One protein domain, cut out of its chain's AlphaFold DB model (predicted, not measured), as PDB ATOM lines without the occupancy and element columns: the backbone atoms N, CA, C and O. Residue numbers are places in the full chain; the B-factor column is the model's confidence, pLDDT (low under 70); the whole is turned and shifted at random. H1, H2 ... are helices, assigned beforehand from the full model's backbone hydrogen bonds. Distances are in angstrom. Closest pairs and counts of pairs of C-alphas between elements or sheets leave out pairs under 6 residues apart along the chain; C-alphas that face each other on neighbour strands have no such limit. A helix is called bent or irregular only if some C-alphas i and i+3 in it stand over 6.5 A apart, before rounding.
ATOM      1  N   LYS A 290       9.602  26.760 -31.360       65.50
ATOM      2  CA  LYS A 290      10.969  27.221 -31.652       65.50
ATOM      3  C   LYS A 290      11.579  27.996 -30.483       65.50
ATOM      4  O   LYS A 290      12.361  28.921 -30.688       65.50
ATOM      5  N   VAL A 291      11.220  27.639 -29.244       63.00
ATOM      6  CA  VAL A 291      11.657  28.370 -28.043       63.00
ATOM      7  C   VAL A 291      13.177  28.373 -27.970       63.00
ATOM      8  O   VAL A 291      13.767  29.406 -27.688       63.00
ATOM      9  N   ILE A 292      13.825  27.264 -28.330       63.31
ATOM     10  CA  ILE A 292      15.288  27.170 -28.362       63.31
ATOM     11  C   ILE A 292      15.891  28.103 -29.419       63.31
ATOM     12  O   ILE A 292      16.831  28.834 -29.109       63.31
ATOM     13  N   ASP A 293      15.346  28.135 -30.638       64.38
ATOM     14  CA  ASP A 293      15.848  29.019 -31.699       64.38
ATOM     15  C   ASP A 293      15.635  30.495 -31.351       64.38
ATOM     16  O   ASP A 293      16.522  31.326 -31.560       64.38
ATOM     17  N   ASN A 294      14.471  30.829 -30.796       67.12
ATOM     18  CA  ASN A 294      14.138  32.185 -30.382       67.12
ATOM     19  C   ASN A 294      15.009  32.626 -29.205       67.12
ATOM     20  O   ASN A 294      15.591  33.707 -29.252       67.12
ATOM     21  N   SER A 295      15.197  31.774 -28.200       65.31
ATOM     22  CA  SER A 295      16.077  32.072 -27.072       65.31
ATOM     23  C   SER A 295      17.548  32.149 -27.485       65.31
ATOM     24  O   SER A 295      18.269  33.014 -26.993       65.31
ATOM     25  N   ARG A 296      18.006  31.325 -28.442       66.38
ATOM     26  CA  ARG A 296      19.356  31.432 -29.023       66.38
ATOM     27  C   ARG A 296      19.546  32.767 -29.742       66.38
ATOM     28  O   ARG A 296      20.574  33.409 -29.544       66.38
ATOM     29  N   LYS A 297      18.562  33.208 -30.530       69.06
ATOM     30  CA  LYS A 297      18.583  34.525 -31.192       69.06
ATOM     31  C   LYS A 297      18.597  35.672 -30.186       69.06
ATOM     32  O   LYS A 297      19.363  36.610 -30.364       69.06
ATOM     33  N   VAL A 298      17.800  35.588 -29.118       67.12
ATOM     34  CA  VAL A 298      17.791  36.589 -28.039       67.12
ATOM     35  C   VAL A 298      19.143  36.631 -27.321       67.12
ATOM     36  O   VAL A 298      19.690  37.712 -27.131       67.12
ATOM     37  N   ALA A 299      19.736  35.478 -26.994       66.62
ATOM     38  CA  ALA A 299      21.065  35.410 -26.385       66.62
ATOM     39  C   ALA A 299      22.161  35.975 -27.309       66.62
ATOM     40  O   ALA A 299      23.064  36.676 -26.846       66.62
ATOM     41  N   GLN A 300      22.071  35.722 -28.619       69.81
ATOM     42  CA  GLN A 300      22.960  36.317 -29.622       69.81
ATOM     43  C   GLN A 300      22.793  37.838 -29.703       69.81
ATOM     44  O   GLN A 300      23.790  38.549 -29.671       69.81
ATOM     45  N   LEU A 301      21.556  38.343 -29.739       70.94
ATOM     46  CA  LEU A 301      21.247  39.778 -29.700       70.94
ATOM     47  C   LEU A 301      21.819  40.445 -28.445       70.94
ATOM     48  O   LEU A 301      22.501  41.462 -28.548       70.94
ATOM     49  N   LEU A 302      21.608  39.843 -27.273       68.69
ATOM     50  CA  LEU A 302      22.176  40.328 -26.015       68.69
ATOM     51  C   LEU A 302      23.706  40.323 -26.050       68.69
ATOM     52  O   LEU A 302      24.317  41.289 -25.612       68.69
ATOM     53  N   SER A 303      24.331  39.290 -26.616       68.94
ATOM     54  CA  SER A 303      25.792  39.222 -26.756       68.94
ATOM     55  C   SER A 303      26.328  40.301 -27.702       68.94
ATOM     56  O   SER A 303      27.317  40.952 -27.383       68.94
ATOM     57  N   ILE A 304      25.651  40.549 -28.829       74.88
ATOM     58  CA  ILE A 304      26.001  41.611 -29.787       74.88
ATOM     59  C   ILE A 304      25.907  42.998 -29.143       74.88
ATOM     60  O   ILE A 304      26.665  43.880 -29.520       74.88
ATOM     61  N   ILE A 305      25.011  43.204 -28.176       73.19
ATOM     62  CA  ILE A 305      24.867  44.486 -27.473       73.19
ATOM     63  C   ILE A 305      25.869  44.595 -26.314       73.19
ATOM     64  O   ILE A 305      26.566  45.599 -26.182       73.19
ATOM     65  N   LEU A 306      25.972  43.561 -25.478       72.25
ATOM     66  CA  LEU A 306      26.773  43.584 -24.252       72.25
ATOM     67  C   LEU A 306      28.279  43.520 -24.521       72.25
ATOM     68  O   LEU A 306      29.042  44.167 -23.807       72.25
ATOM     69  N   VAL A 307      28.729  42.779 -25.540       78.06
ATOM     70  CA  VAL A 307      30.164  42.633 -25.841       78.06
ATOM     71  C   VAL A 307      30.798  43.967 -26.268       78.06
ATOM     72  O   VAL A 307      31.818  44.330 -25.679       78.06
ATOM     73  N   PRO A 308      30.221  44.753 -27.199       75.56
ATOM     74  CA  PRO A 308      30.733  46.082 -27.523       75.56
ATOM     75  C   PRO A 308      30.649  47.055 -26.352       75.56
ATOM     76  O   PRO A 308      31.580  47.827 -26.161       75.56
ATOM     77  N   ILE A 309      29.585  47.008 -25.541       74.50
ATOM     78  CA  ILE A 309      29.469  47.853 -24.342       74.50
ATOM     79  C   ILE A 309      30.603  47.538 -23.361       74.50
ATOM     80  O   ILE A 309      31.297  48.452 -22.923       74.50
ATOM     81  N   ASN A 310      30.861  46.259 -23.076       75.00
ATOM     82  CA  ASN A 310      31.994  45.842 -22.248       75.00
ATOM     83  C   ASN A 310      33.334  46.274 -22.859       75.00
ATOM     84  O   ASN A 310      34.204  46.759 -22.140       75.00
ATOM     85  N   GLY A 311      33.496  46.131 -24.178       77.44
ATOM     86  CA  GLY A 311      34.696  46.559 -24.897       77.44
ATOM     87  C   GLY A 311      34.932  48.068 -24.808       77.44
ATOM     88  O   GLY A 311      36.051  48.496 -24.541       77.44
ATOM     89  N   LEU A 312      33.876  48.872 -24.954       75.62
ATOM     90  CA  LEU A 312      33.911  50.329 -24.812       75.62
ATOM     91  C   LEU A 312      34.216  50.752 -23.376       75.62
ATOM     92  O   LEU A 312      35.019  51.657 -23.178       75.62
ATOM     93  N   ILE A 313      33.631  50.083 -22.380       74.44
ATOM     94  CA  ILE A 313      33.933  50.322 -20.963       74.44
ATOM     95  C   ILE A 313      35.407  50.001 -20.673       74.44
ATOM     96  O   ILE A 313      36.092  50.786 -20.018       74.44
ATOM     97  N   PHE A 314      35.920  48.884 -21.197       77.38
ATOM     98  CA  PHE A 314      37.312  48.476 -21.014       77.38
ATOM     99  C   PHE A 314      38.294  49.452 -21.682       77.38
ATOM    100  O   PHE A 314      39.248  49.900 -21.046       77.38
ATOM    101  N   LEU A 315      38.029  49.844 -22.933       75.81
ATOM    102  CA  LEU A 315      38.801  50.857 -23.663       75.81
ATOM    103  C   LEU A 315      38.782  52.213 -22.955       75.81
ATOM    104  O   LEU A 315      39.826  52.831 -22.777       75.81
ATOM    105  N   ALA A 316      37.612  52.669 -22.512       70.38
ATOM    106  CA  ALA A 316      37.472  53.939 -21.816       70.38
ATOM    107  C   ALA A 316      38.198  53.968 -20.464       70.38
ATOM    108  O   ALA A 316      38.790  54.990 -20.110       70.38
ATOM    109  N   ASN A 317      38.200  52.844 -19.741       70.81
ATOM    110  CA  ASN A 317      39.001  52.677 -18.530       70.81
ATOM    111  C   ASN A 317      40.503  52.684 -18.843       70.81
ATOM    112  O   ASN A 317      41.263  53.349 -18.142       70.81
ATOM    113  N   SER A 318      40.931  52.022 -19.923       77.62
ATOM    114  CA  SER A 318      42.327  52.049 -20.381       77.62
ATOM    115  C   SER A 318      42.787  53.445 -20.813       77.62
ATOM    116  O   SER A 318      43.958  53.778 -20.651       77.62
ATOM    117  N   LEU A 319      41.884  54.263 -21.361       81.81
ATOM    118  CA  LEU A 319      42.148  55.641 -21.788       81.81
ATOM    119  C   LEU A 319      42.006  56.667 -20.647       81.81
ATOM    120  O   LEU A 319      42.150  57.862 -20.890       81.81
ATOM    121  N   ASN A 320      41.741  56.226 -19.408       72.88
ATOM    122  CA  ASN A 320      41.553  57.084 -18.228       72.88
ATOM    123  C   ASN A 320      40.497  58.197 -18.417       72.88
ATOM    124  O   ASN A 320      40.636  59.300 -17.885       72.88
ATOM    125  N   ILE A 321      39.409  57.919 -19.141       77.19
ATOM    126  CA  ILE A 321      38.321  58.890 -19.318       77.19
ATOM    127  C   ILE A 321      37.597  59.083 -17.975       77.19
ATOM    128  O   ILE A 321      36.922  58.181 -17.477       77.19
ATOM    129  N   SER A 322      37.724  60.276 -17.388       72.81
ATOM    130  CA  SER A 322      37.320  60.595 -16.006       72.81
ATOM    131  C   SER A 322      35.845  60.310 -15.690       72.81
ATOM    132  O   SER A 322      35.536  59.781 -14.623       72.81
ATOM    133  N   PHE A 323      34.936  60.595 -16.624       72.50
ATOM    134  CA  PHE A 323      33.500  60.333 -16.460       72.50
ATOM    135  C   PHE A 323      33.162  58.832 -16.409       72.50
ATOM    136  O   PHE A 323      32.358  58.398 -15.588       72.50
ATOM    137  N   ILE A 324      33.806  58.010 -17.244       69.56
ATOM    138  CA  ILE A 324      33.551  56.558 -17.285       69.56
ATOM    139  C   ILE A 324      34.158  55.865 -16.062       69.56
ATOM    140  O   ILE A 324      33.574  54.922 -15.521       69.56
ATOM    141  N   LYS A 325      35.274  56.396 -15.557       67.44
ATOM    142  CA  LYS A 325      35.888  55.953 -14.306       67.44
ATOM    143  C   LYS A 325      34.961  56.173 -13.103       67.44
ATOM    144  O   LYS A 325      34.748  55.252 -12.326       67.44
ATOM    145  N   GLN A 326      34.287  57.325 -13.023       70.88
ATOM    146  CA  GLN A 326      33.269  57.580 -11.988       70.88
ATOM    147  C   GLN A 326      32.062  56.632 -12.069       70.88
ATOM    148  O   GLN A 326      31.521  56.239 -11.036       70.88
ATOM    149  N   ILE A 327      31.631  56.248 -13.275       70.50
ATOM    150  CA  ILE A 327      30.513  55.306 -13.463       70.50
ATOM    151  C   ILE A 327      30.916  53.882 -13.068       70.50
ATOM    152  O   ILE A 327      30.135  53.180 -12.427       70.50
ATOM    153  N   THR A 328      32.121  53.448 -13.434       67.31
ATOM    154  CA  THR A 328      32.612  52.088 -13.162       67.31
ATOM    155  C   THR A 328      33.066  51.885 -11.715       67.31
ATOM    156  O   THR A 328      32.894  50.793 -11.180       67.31
ATOM    157  N   GLU A 329      33.570  52.926 -11.047       72.62
ATOM    158  CA  GLU A 329      33.913  52.907  -9.615       72.62
ATOM    159  C   GLU A 329      32.674  53.038  -8.703       72.62
ATOM    160  O   GLU A 329      32.746  52.790  -7.494       72.62
ATOM    161  N   ASN A 330      31.506  53.380  -9.263       78.25
ATOM    162  CA  ASN A 330      30.259  53.430  -8.513       78.25
ATOM    163  C   ASN A 330      29.780  52.013  -8.160       78.25
ATOM    164  O   ASN A 330      29.265  51.269  -8.998       78.25
ATOM    165  N   LYS A 331      29.882  51.667  -6.870       77.06
ATOM    166  CA  LYS A 331      29.469  50.361  -6.335       77.06
ATOM    167  C   LYS A 331      28.029  49.985  -6.706       77.06
ATOM    168  O   LYS A 331      27.775  48.809  -6.943       77.06
ATOM    169  N   LEU A 332      27.097  50.942  -6.785       78.31
ATOM    170  CA  LEU A 332      25.705  50.662  -7.167       78.31
ATOM    171  C   LEU A 332      25.589  50.200  -8.624       78.31
ATOM    172  O   LEU A 332      24.855  49.258  -8.908       78.31
ATOM    173  N   VAL A 333      26.339  50.824  -9.535       77.56
ATOM    174  CA  VAL A 333      26.354  50.458 -10.962       77.56
ATOM    175  C   VAL A 333      26.992  49.083 -11.146       77.56
ATOM    176  O   VAL A 333      26.450  48.245 -11.866       77.56
ATOM    177  N   PHE A 334      28.092  48.815 -10.437       75.69
ATOM    178  CA  PHE A 334      28.748  47.508 -10.445       75.69
ATOM    179  C   PHE A 334      27.808  46.385  -9.975       75.69
ATOM    180  O   PHE A 334      27.632  45.390 -10.679       75.69
ATOM    181  N   TRP A 335      27.149  46.556  -8.822       80.00
ATOM    182  CA  TRP A 335      26.190  45.572  -8.307       80.00
ATOM    183  C   TRP A 335      24.958  45.420  -9.207       80.00
ATOM    184  O   TRP A 335      24.478  44.302  -9.387       80.00
ATOM    185  N   GLY A 336      24.478  46.508  -9.815       80.88
ATOM    186  CA  GLY A 336      23.376  46.469 -10.778       80.88
ATOM    187  C   GLY A 336      23.711  45.642 -12.022       80.88
ATOM    188  O   GLY A 336      22.915  44.799 -12.434       80.88
ATOM    189  N   LEU A 337      24.914  45.815 -12.579       75.69
ATOM    190  CA  LEU A 337      25.398  45.005 -13.700       75.69
ATOM    191  C   LEU A 337      25.578  43.537 -13.296       75.69
ATOM    192  O   LEU A 337      25.122  42.654 -14.020       75.69
ATOM    193  N   ALA A 338      26.172  43.262 -12.131       79.06
ATOM    194  CA  ALA A 338      26.342  41.899 -11.628       79.06
ATOM    195  C   ALA A 338      24.994  41.170 -11.458       79.06
ATOM    196  O   ALA A 338      24.850  40.029 -11.899       79.06
ATOM    197  N   LEU A 339      23.982  41.838 -10.893       83.19
ATOM    198  CA  LEU A 339      22.629  41.290 -10.757       83.19
ATOM    199  C   LEU A 339      22.001  40.988 -12.126       83.19
ATOM    200  O   LEU A 339      21.394  39.934 -12.315       83.19
ATOM    201  N   LEU A 340      22.178  41.889 -13.094       78.75
ATOM    202  CA  LEU A 340      21.654  41.728 -14.449       78.75
ATOM    203  C   LEU A 340      22.302  40.530 -15.169       78.75
ATOM    204  O   LEU A 340      21.601  39.763 -15.836       78.75
ATOM    205  N   TYR A 341      23.603  40.299 -14.962       77.56
ATOM    206  CA  TYR A 341      24.292  39.090 -15.431       77.56
ATOM    207  C   TYR A 341      23.759  37.812 -14.770       77.56
ATOM    208  O   TYR A 341      23.533  36.819 -15.456       77.56
ATOM    209  N   ILE A 342      23.502  37.823 -13.459       82.56
ATOM    210  CA  ILE A 342      22.955  36.652 -12.754       82.56
ATOM    211  C   ILE A 342      21.552  36.310 -13.274       82.56
ATOM    212  O   ILE A 342      21.272  35.152 -13.583       82.56
ATOM    213  N   ILE A 343      20.677  37.308 -13.425       81.44
ATOM    214  CA  ILE A 343      19.308  37.116 -13.922       81.44
ATOM    215  C   ILE A 343      19.319  36.571 -15.354       81.44
ATOM    216  O   ILE A 343      18.630  35.593 -15.647       81.44
ATOM    217  N   THR A 344      20.119  37.164 -16.244       77.25
ATOM    218  CA  THR A 344      20.236  36.692 -17.635       77.25
ATOM    219  C   THR A 344      20.807  35.277 -17.710       77.25
ATOM    220  O   THR A 344      20.329  34.468 -18.510       77.25
ATOM    221  N   PHE A 345      21.756  34.927 -16.841       78.12
ATOM    222  CA  PHE A 345      22.301  33.575 -16.753       78.12
ATOM    223  C   PHE A 345      21.255  32.551 -16.286       78.12
ATOM    224  O   PHE A 345      21.072  31.523 -16.940       78.12
ATOM    225  N   ILE A 346      20.499  32.848 -15.221       80.12
ATOM    226  CA  ILE A 346      19.416  31.980 -14.721       80.12
ATOM    227  C   ILE A 346      18.327  31.800 -15.785       80.12
ATOM    228  O   ILE A 346      17.894  30.671 -16.038       80.12
ATOM    229  N   LEU A 347      17.911  32.884 -16.446       74.56
ATOM    230  CA  LEU A 347      16.950  32.832 -17.551       74.56
ATOM    231  C   LEU A 347      17.460  31.940 -18.682       74.56
ATOM    232  O   LEU A 347      16.724  31.084 -19.165       74.56
ATOM    233  N   THR A 348      18.728  32.075 -19.069       72.25
ATOM    234  CA  THR A 348      19.322  31.252 -20.131       72.25
ATOM    235  C   THR A 348      19.358  29.773 -19.743       72.25
ATOM    236  O   THR A 348      18.979  28.914 -20.540       72.25
ATOM    237  N   ILE A 349      19.743  29.443 -18.507       75.38
ATOM    238  CA  ILE A 349      19.752  28.053 -18.034       75.38
ATOM    239  C   ILE A 349      18.340  27.462 -18.057       75.38
ATOM    240  O   ILE A 349      18.124  26.388 -18.620       75.38
ATOM    241  N   THR A 350      17.377  28.160 -17.463       74.81
ATOM    242  CA  THR A 350      16.006  27.655 -17.289       74.81
ATOM    243  C   THR A 350      15.220  27.574 -18.597       74.81
ATOM    244  O   THR A 350      14.436  26.644 -18.767       74.81
ATOM    245  N   THR A 351      15.449  28.493 -19.539       69.25
ATOM    246  CA  THR A 351      14.695  28.560 -20.805       69.25
ATOM    247  C   THR A 351      15.394  27.889 -21.986       69.25
ATOM    248  O   THR A 351      14.718  27.489 -22.933       69.25
ATOM    249  N   VAL A 352      16.723  27.737 -21.951       68.56
ATOM    250  CA  VAL A 352      17.500  27.171 -23.069       68.56
ATOM    251  C   VAL A 352      18.138  25.853 -22.686       68.56
ATOM    252  O   VAL A 352      17.869  24.835 -23.324       68.56
ATOM    253  N   VAL A 353      18.970  25.853 -21.645       70.94
ATOM    254  CA  VAL A 353      19.804  24.692 -21.309       70.94
ATOM    255  C   VAL A 353      18.939  23.534 -20.820       70.94
ATOM    256  O   VAL A 353      19.012  22.445 -21.385       70.94
ATOM    257  N   VAL A 354      18.078  23.762 -19.824       74.88
ATOM    258  CA  VAL A 354      17.232  22.709 -19.241       74.88
ATOM    259  C   VAL A 354      16.306  22.074 -20.289       74.88
ATOM    260  O   VAL A 354      16.308  20.845 -20.391       74.88
ATOM    261  N   PRO A 355      15.558  22.836 -21.113       69.19
ATOM    262  CA  PRO A 355      14.729  22.243 -22.157       69.19
ATOM    263  C   PRO A 355      15.539  21.491 -23.216       69.19
ATOM    264  O   PRO A 355      15.167  20.377 -23.569       69.19
ATOM    265  N   SER A 356      16.673  22.041 -23.669       69.00
ATOM    266  CA  SER A 356      17.532  21.383 -24.669       69.00
ATOM    267  C   SER A 356      18.088  20.053 -24.161       69.00
ATOM    268  O   SER A 356      18.109  19.064 -24.890       69.00
ATOM    269  N   VAL A 357      18.494  20.000 -22.887       73.38
ATOM    270  CA  VAL A 357      18.919  18.752 -22.244       73.38
ATOM    271  C   VAL A 357      17.755  17.763 -22.180       73.38
ATOM    272  O   VAL A 357      17.943  16.602 -22.529       73.38
ATOM    273  N   ARG A 358      16.548  18.199 -21.789       73.00
ATOM    274  CA  ARG A 358      15.356  17.330 -21.749       73.00
ATOM    275  C   ARG A 358      15.009  16.749 -23.121       73.00
ATOM    276  O   ARG A 358      14.773  15.553 -23.211       73.00
ATOM    277  N   ILE A 359      15.052  17.558 -24.181       74.31
ATOM    278  CA  ILE A 359      14.828  17.109 -25.566       74.31
ATOM    279  C   ILE A 359      15.861  16.057 -25.977       74.31
ATOM    280  O   ILE A 359      15.491  14.982 -26.433       74.31
ATOM    281  N   ASN A 360      17.151  16.337 -25.773       70.94
ATOM    282  CA  ASN A 360      18.227  15.450 -26.227       70.94
ATOM    283  C   ASN A 360      18.345  14.155 -25.413       70.94
ATOM    284  O   ASN A 360      18.979  13.202 -25.861       70.94
ATOM    285  N   THR A 361      17.796  14.127 -24.199       75.19
ATOM    286  CA  THR A 361      17.866  12.960 -23.307       75.19
ATOM    287  C   THR A 361      16.585  12.141 -23.287       75.19
ATOM    288  O   THR A 361      16.579  11.056 -22.700       75.19
ATOM    289  N   PHE A 362      15.516  12.621 -23.923       81.62
ATOM    290  CA  PHE A 362      14.279  11.867 -24.003       81.62
ATOM    291  C   PHE A 362      14.486  10.584 -24.807       81.62
ATOM    292  O   PHE A 362      15.034  10.573 -25.906       81.62
ATOM    293  N   SER A 363      14.021   9.487 -24.229       82.50
ATOM    294  CA  SER A 363      13.949   8.178 -24.856       82.50
ATOM    295  C   SER A 363      12.621   7.563 -24.464       82.50
ATOM    296  O   SER A 363      12.175   7.760 -23.336       82.50
ATOM    297  N   TRP A 364      11.998   6.805 -25.356       83.44
ATOM    298  CA  TRP A 364      10.792   6.051 -25.025       83.44
ATOM    299  C   TRP A 364      11.055   4.922 -24.010       83.44
ATOM    300  O   TRP A 364      10.120   4.459 -23.363       83.44
ATOM    301  N   SER A 365      12.315   4.539 -23.792       82.31
ATOM    302  CA  SER A 365      12.703   3.554 -22.781       82.31
ATOM    303  C   SER A 365      12.415   4.031 -21.349       82.31
ATOM    304  O   SER A 365      12.614   5.207 -21.014       82.31
ATOM    305  N   PHE A 366      11.985   3.106 -20.479       79.12
ATOM    306  CA  PHE A 366      11.941   3.350 -19.028       79.12
ATOM    307  C   PHE A 366      13.346   3.382 -18.413       79.12
ATOM    308  O   PHE A 366      13.574   4.043 -17.393       79.12
ATOM    309  N   TYR A 367      14.325   2.778 -19.088       66.25
ATOM    310  CA  TYR A 367      15.722   2.851 -18.712       66.25
ATOM    311  C   TYR A 367      16.300   4.222 -19.083       66.25
ATOM    312  O   TYR A 367      16.700   4.491 -20.219       66.25
ATOM    313  N   LYS A 368      16.416   5.118 -18.099       55.97
ATOM    314  CA  LYS A 368      17.261   6.308 -18.256       55.97
ATOM    315  C   LYS A 368      18.701   5.843 -18.452       55.97
ATOM    316  O   LYS A 368      19.373   5.512 -17.476       55.97
ATOM    317  N   LYS A 369      19.210   5.880 -19.692       49.56
ATOM    318  CA  LYS A 369      20.657   5.811 -19.942       49.56
ATOM    319  C   LYS A 369      21.320   6.846 -19.041       49.56
ATOM    320  O   LYS A 369      21.085   8.047 -19.164       49.56
ATOM    321  N   THR A 370      22.124   6.347 -18.114       44.59
ATOM    322  CA  THR A 370      22.828   7.034 -17.030       44.59
ATOM    323  C   THR A 370      23.905   7.999 -17.549       44.59
ATOM    324  O   THR A 370      25.045   7.969 -17.103       44.59
ATOM    325  N   LEU A 371      23.593   8.846 -18.531       42.75
ATOM    326  CA  LEU A 371      24.501   9.870 -19.046       42.75
ATOM    327  C   LEU A 371      24.534  11.078 -18.099       42.75
ATOM    328  O   LEU A 371      25.610  11.560 -17.763       42.75
ATOM    329  N   LEU A 372      23.385  11.479 -17.543       42.06
ATOM    330  CA  LEU A 372      23.308  12.601 -16.595       42.06
ATOM    331  C   LEU A 372      23.901  12.286 -15.211       42.06
ATOM    332  O   LEU A 372      24.554  13.145 -14.631       42.06
ATOM    333  N   LYS A 373      23.770  11.050 -14.704       41.81
ATOM    334  CA  LYS A 373      24.403  10.642 -13.430       41.81
ATOM    335  C   LYS A 373      25.935  10.579 -13.531       41.81
ATOM    336  O   LYS A 373      26.613  10.779 -12.538       41.81
ATOM    337  N   LYS A 374      26.485  10.332 -14.728       39.44
ATOM    338  CA  LYS A 374      27.936  10.398 -14.975       39.44
ATOM    339  C   LYS A 374      28.447  11.822 -15.196       39.44
ATOM    340  O   LYS A 374      29.592  12.087 -14.865       39.44
ATOM    341  N   MET A 375      27.626  12.722 -15.741       36.78
ATOM    342  CA  MET A 375      28.023  14.117 -15.978       36.78
ATOM    343  C   MET A 375      27.887  15.026 -14.746       36.78
ATOM    344  O   MET A 375      28.559  16.049 -14.701       36.78
TER     345      MET A 375
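This is residues 290 to 375 of the 378 residues of an uncharacterized protein of Bacillus cereus (strain ATCC 10987 / NRS 248) (UniProt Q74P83). The domain is a long, open helical hairpin: H1 runs one way, H2 makes a short helical turn at the far end, and H3 runs back beside H1, with the two long helices meeting again near the start of H1. H3 bends late in its course, and its last arm, H3b, is followed by residues 362 to 368, which stick out, and by the small helix H4. The printed part has 86 residues, with four named helices in the order H1, H2, H3, H4 and no named strand, and the class is all helix. It is an extended rod, with a radius of gyration of the C-alphas of 19.3 A and spans of 63 by 25 by 19 A.

H1, residues 291 to 318, begins at C-alpha 291 (11.657, 28.370, -28.043) and is 39.5 A long from first to last C-alpha. It is neither bent nor irregular, but only just: C-alphas 305 and 308 are 6.1 A apart. H2, residues 322 to 328, is 10.1 A long, and its C-alpha 322 is at (37.320, 60.595, -16.006). H3, residues 331 to 361, was assigned by its hydrogen bonds as one helix but is bent, with the C-alphas of residues 351 and 354 6.6 A apart. Its arms are H3a, residues 331 to 351, 30.0 A long, and H3b, residues 354 to 361, 10.6 A long. H4, residues 371 to 375, is 6.3 A long and ends at C-alpha 375 (28.023, 14.117, -15.978).

H1 touches H2 with residues 313 to 317 alone. Their closest C-alphas are those of Asn 317 and Lys 325, 6.2 A apart, and the two form a helical hairpin, running opposite ways at a steep tilt of 40 degrees. H2 and H3a are close but not clearly touching, with the closest C-alphas, those of Thr 328 and Phe 334, 6.6 A apart. H1 touches H3a with residues 291 to 299 alone, and H3a touches H1 with residues 348 to 351 alone. Their closest C-alphas are those of Ser 295 and Thr 351, 7.3 A apart, and they run opposite ways at a shallow tilt of 22 degrees. H3a and H3b stand at a shallow tilt of 30 degrees. H1 and H3b are close but not clearly touching, with the C-alphas of Ile 292 and Ser 356 closest at 7.2 A. H4 is apart from H1, H2 and H3a, and only just apart from H3b, with the closest C-alphas 8.5 A apart. In H2, H3a, H3b and H4 every O i to N i+4 pair is within hydrogen-bond range, and in H1 23 of 24 are.

The two C-alphas farthest apart are those of Ser 322 and Phe 366, at 62.7 A. The printed part has no cut. The links from H1 to H2 and from H2 to H3 are tight, and the link from H3 to H4, with 9 residues, is short. Residues 303 to 311, 329 to 343 and 362 to 368 stand free. The mean pLDDT of the printed part is 71.0, and 29 residues are under 70, among them residues 290 to 300 and 367 to 375; the mean of H4 is 41.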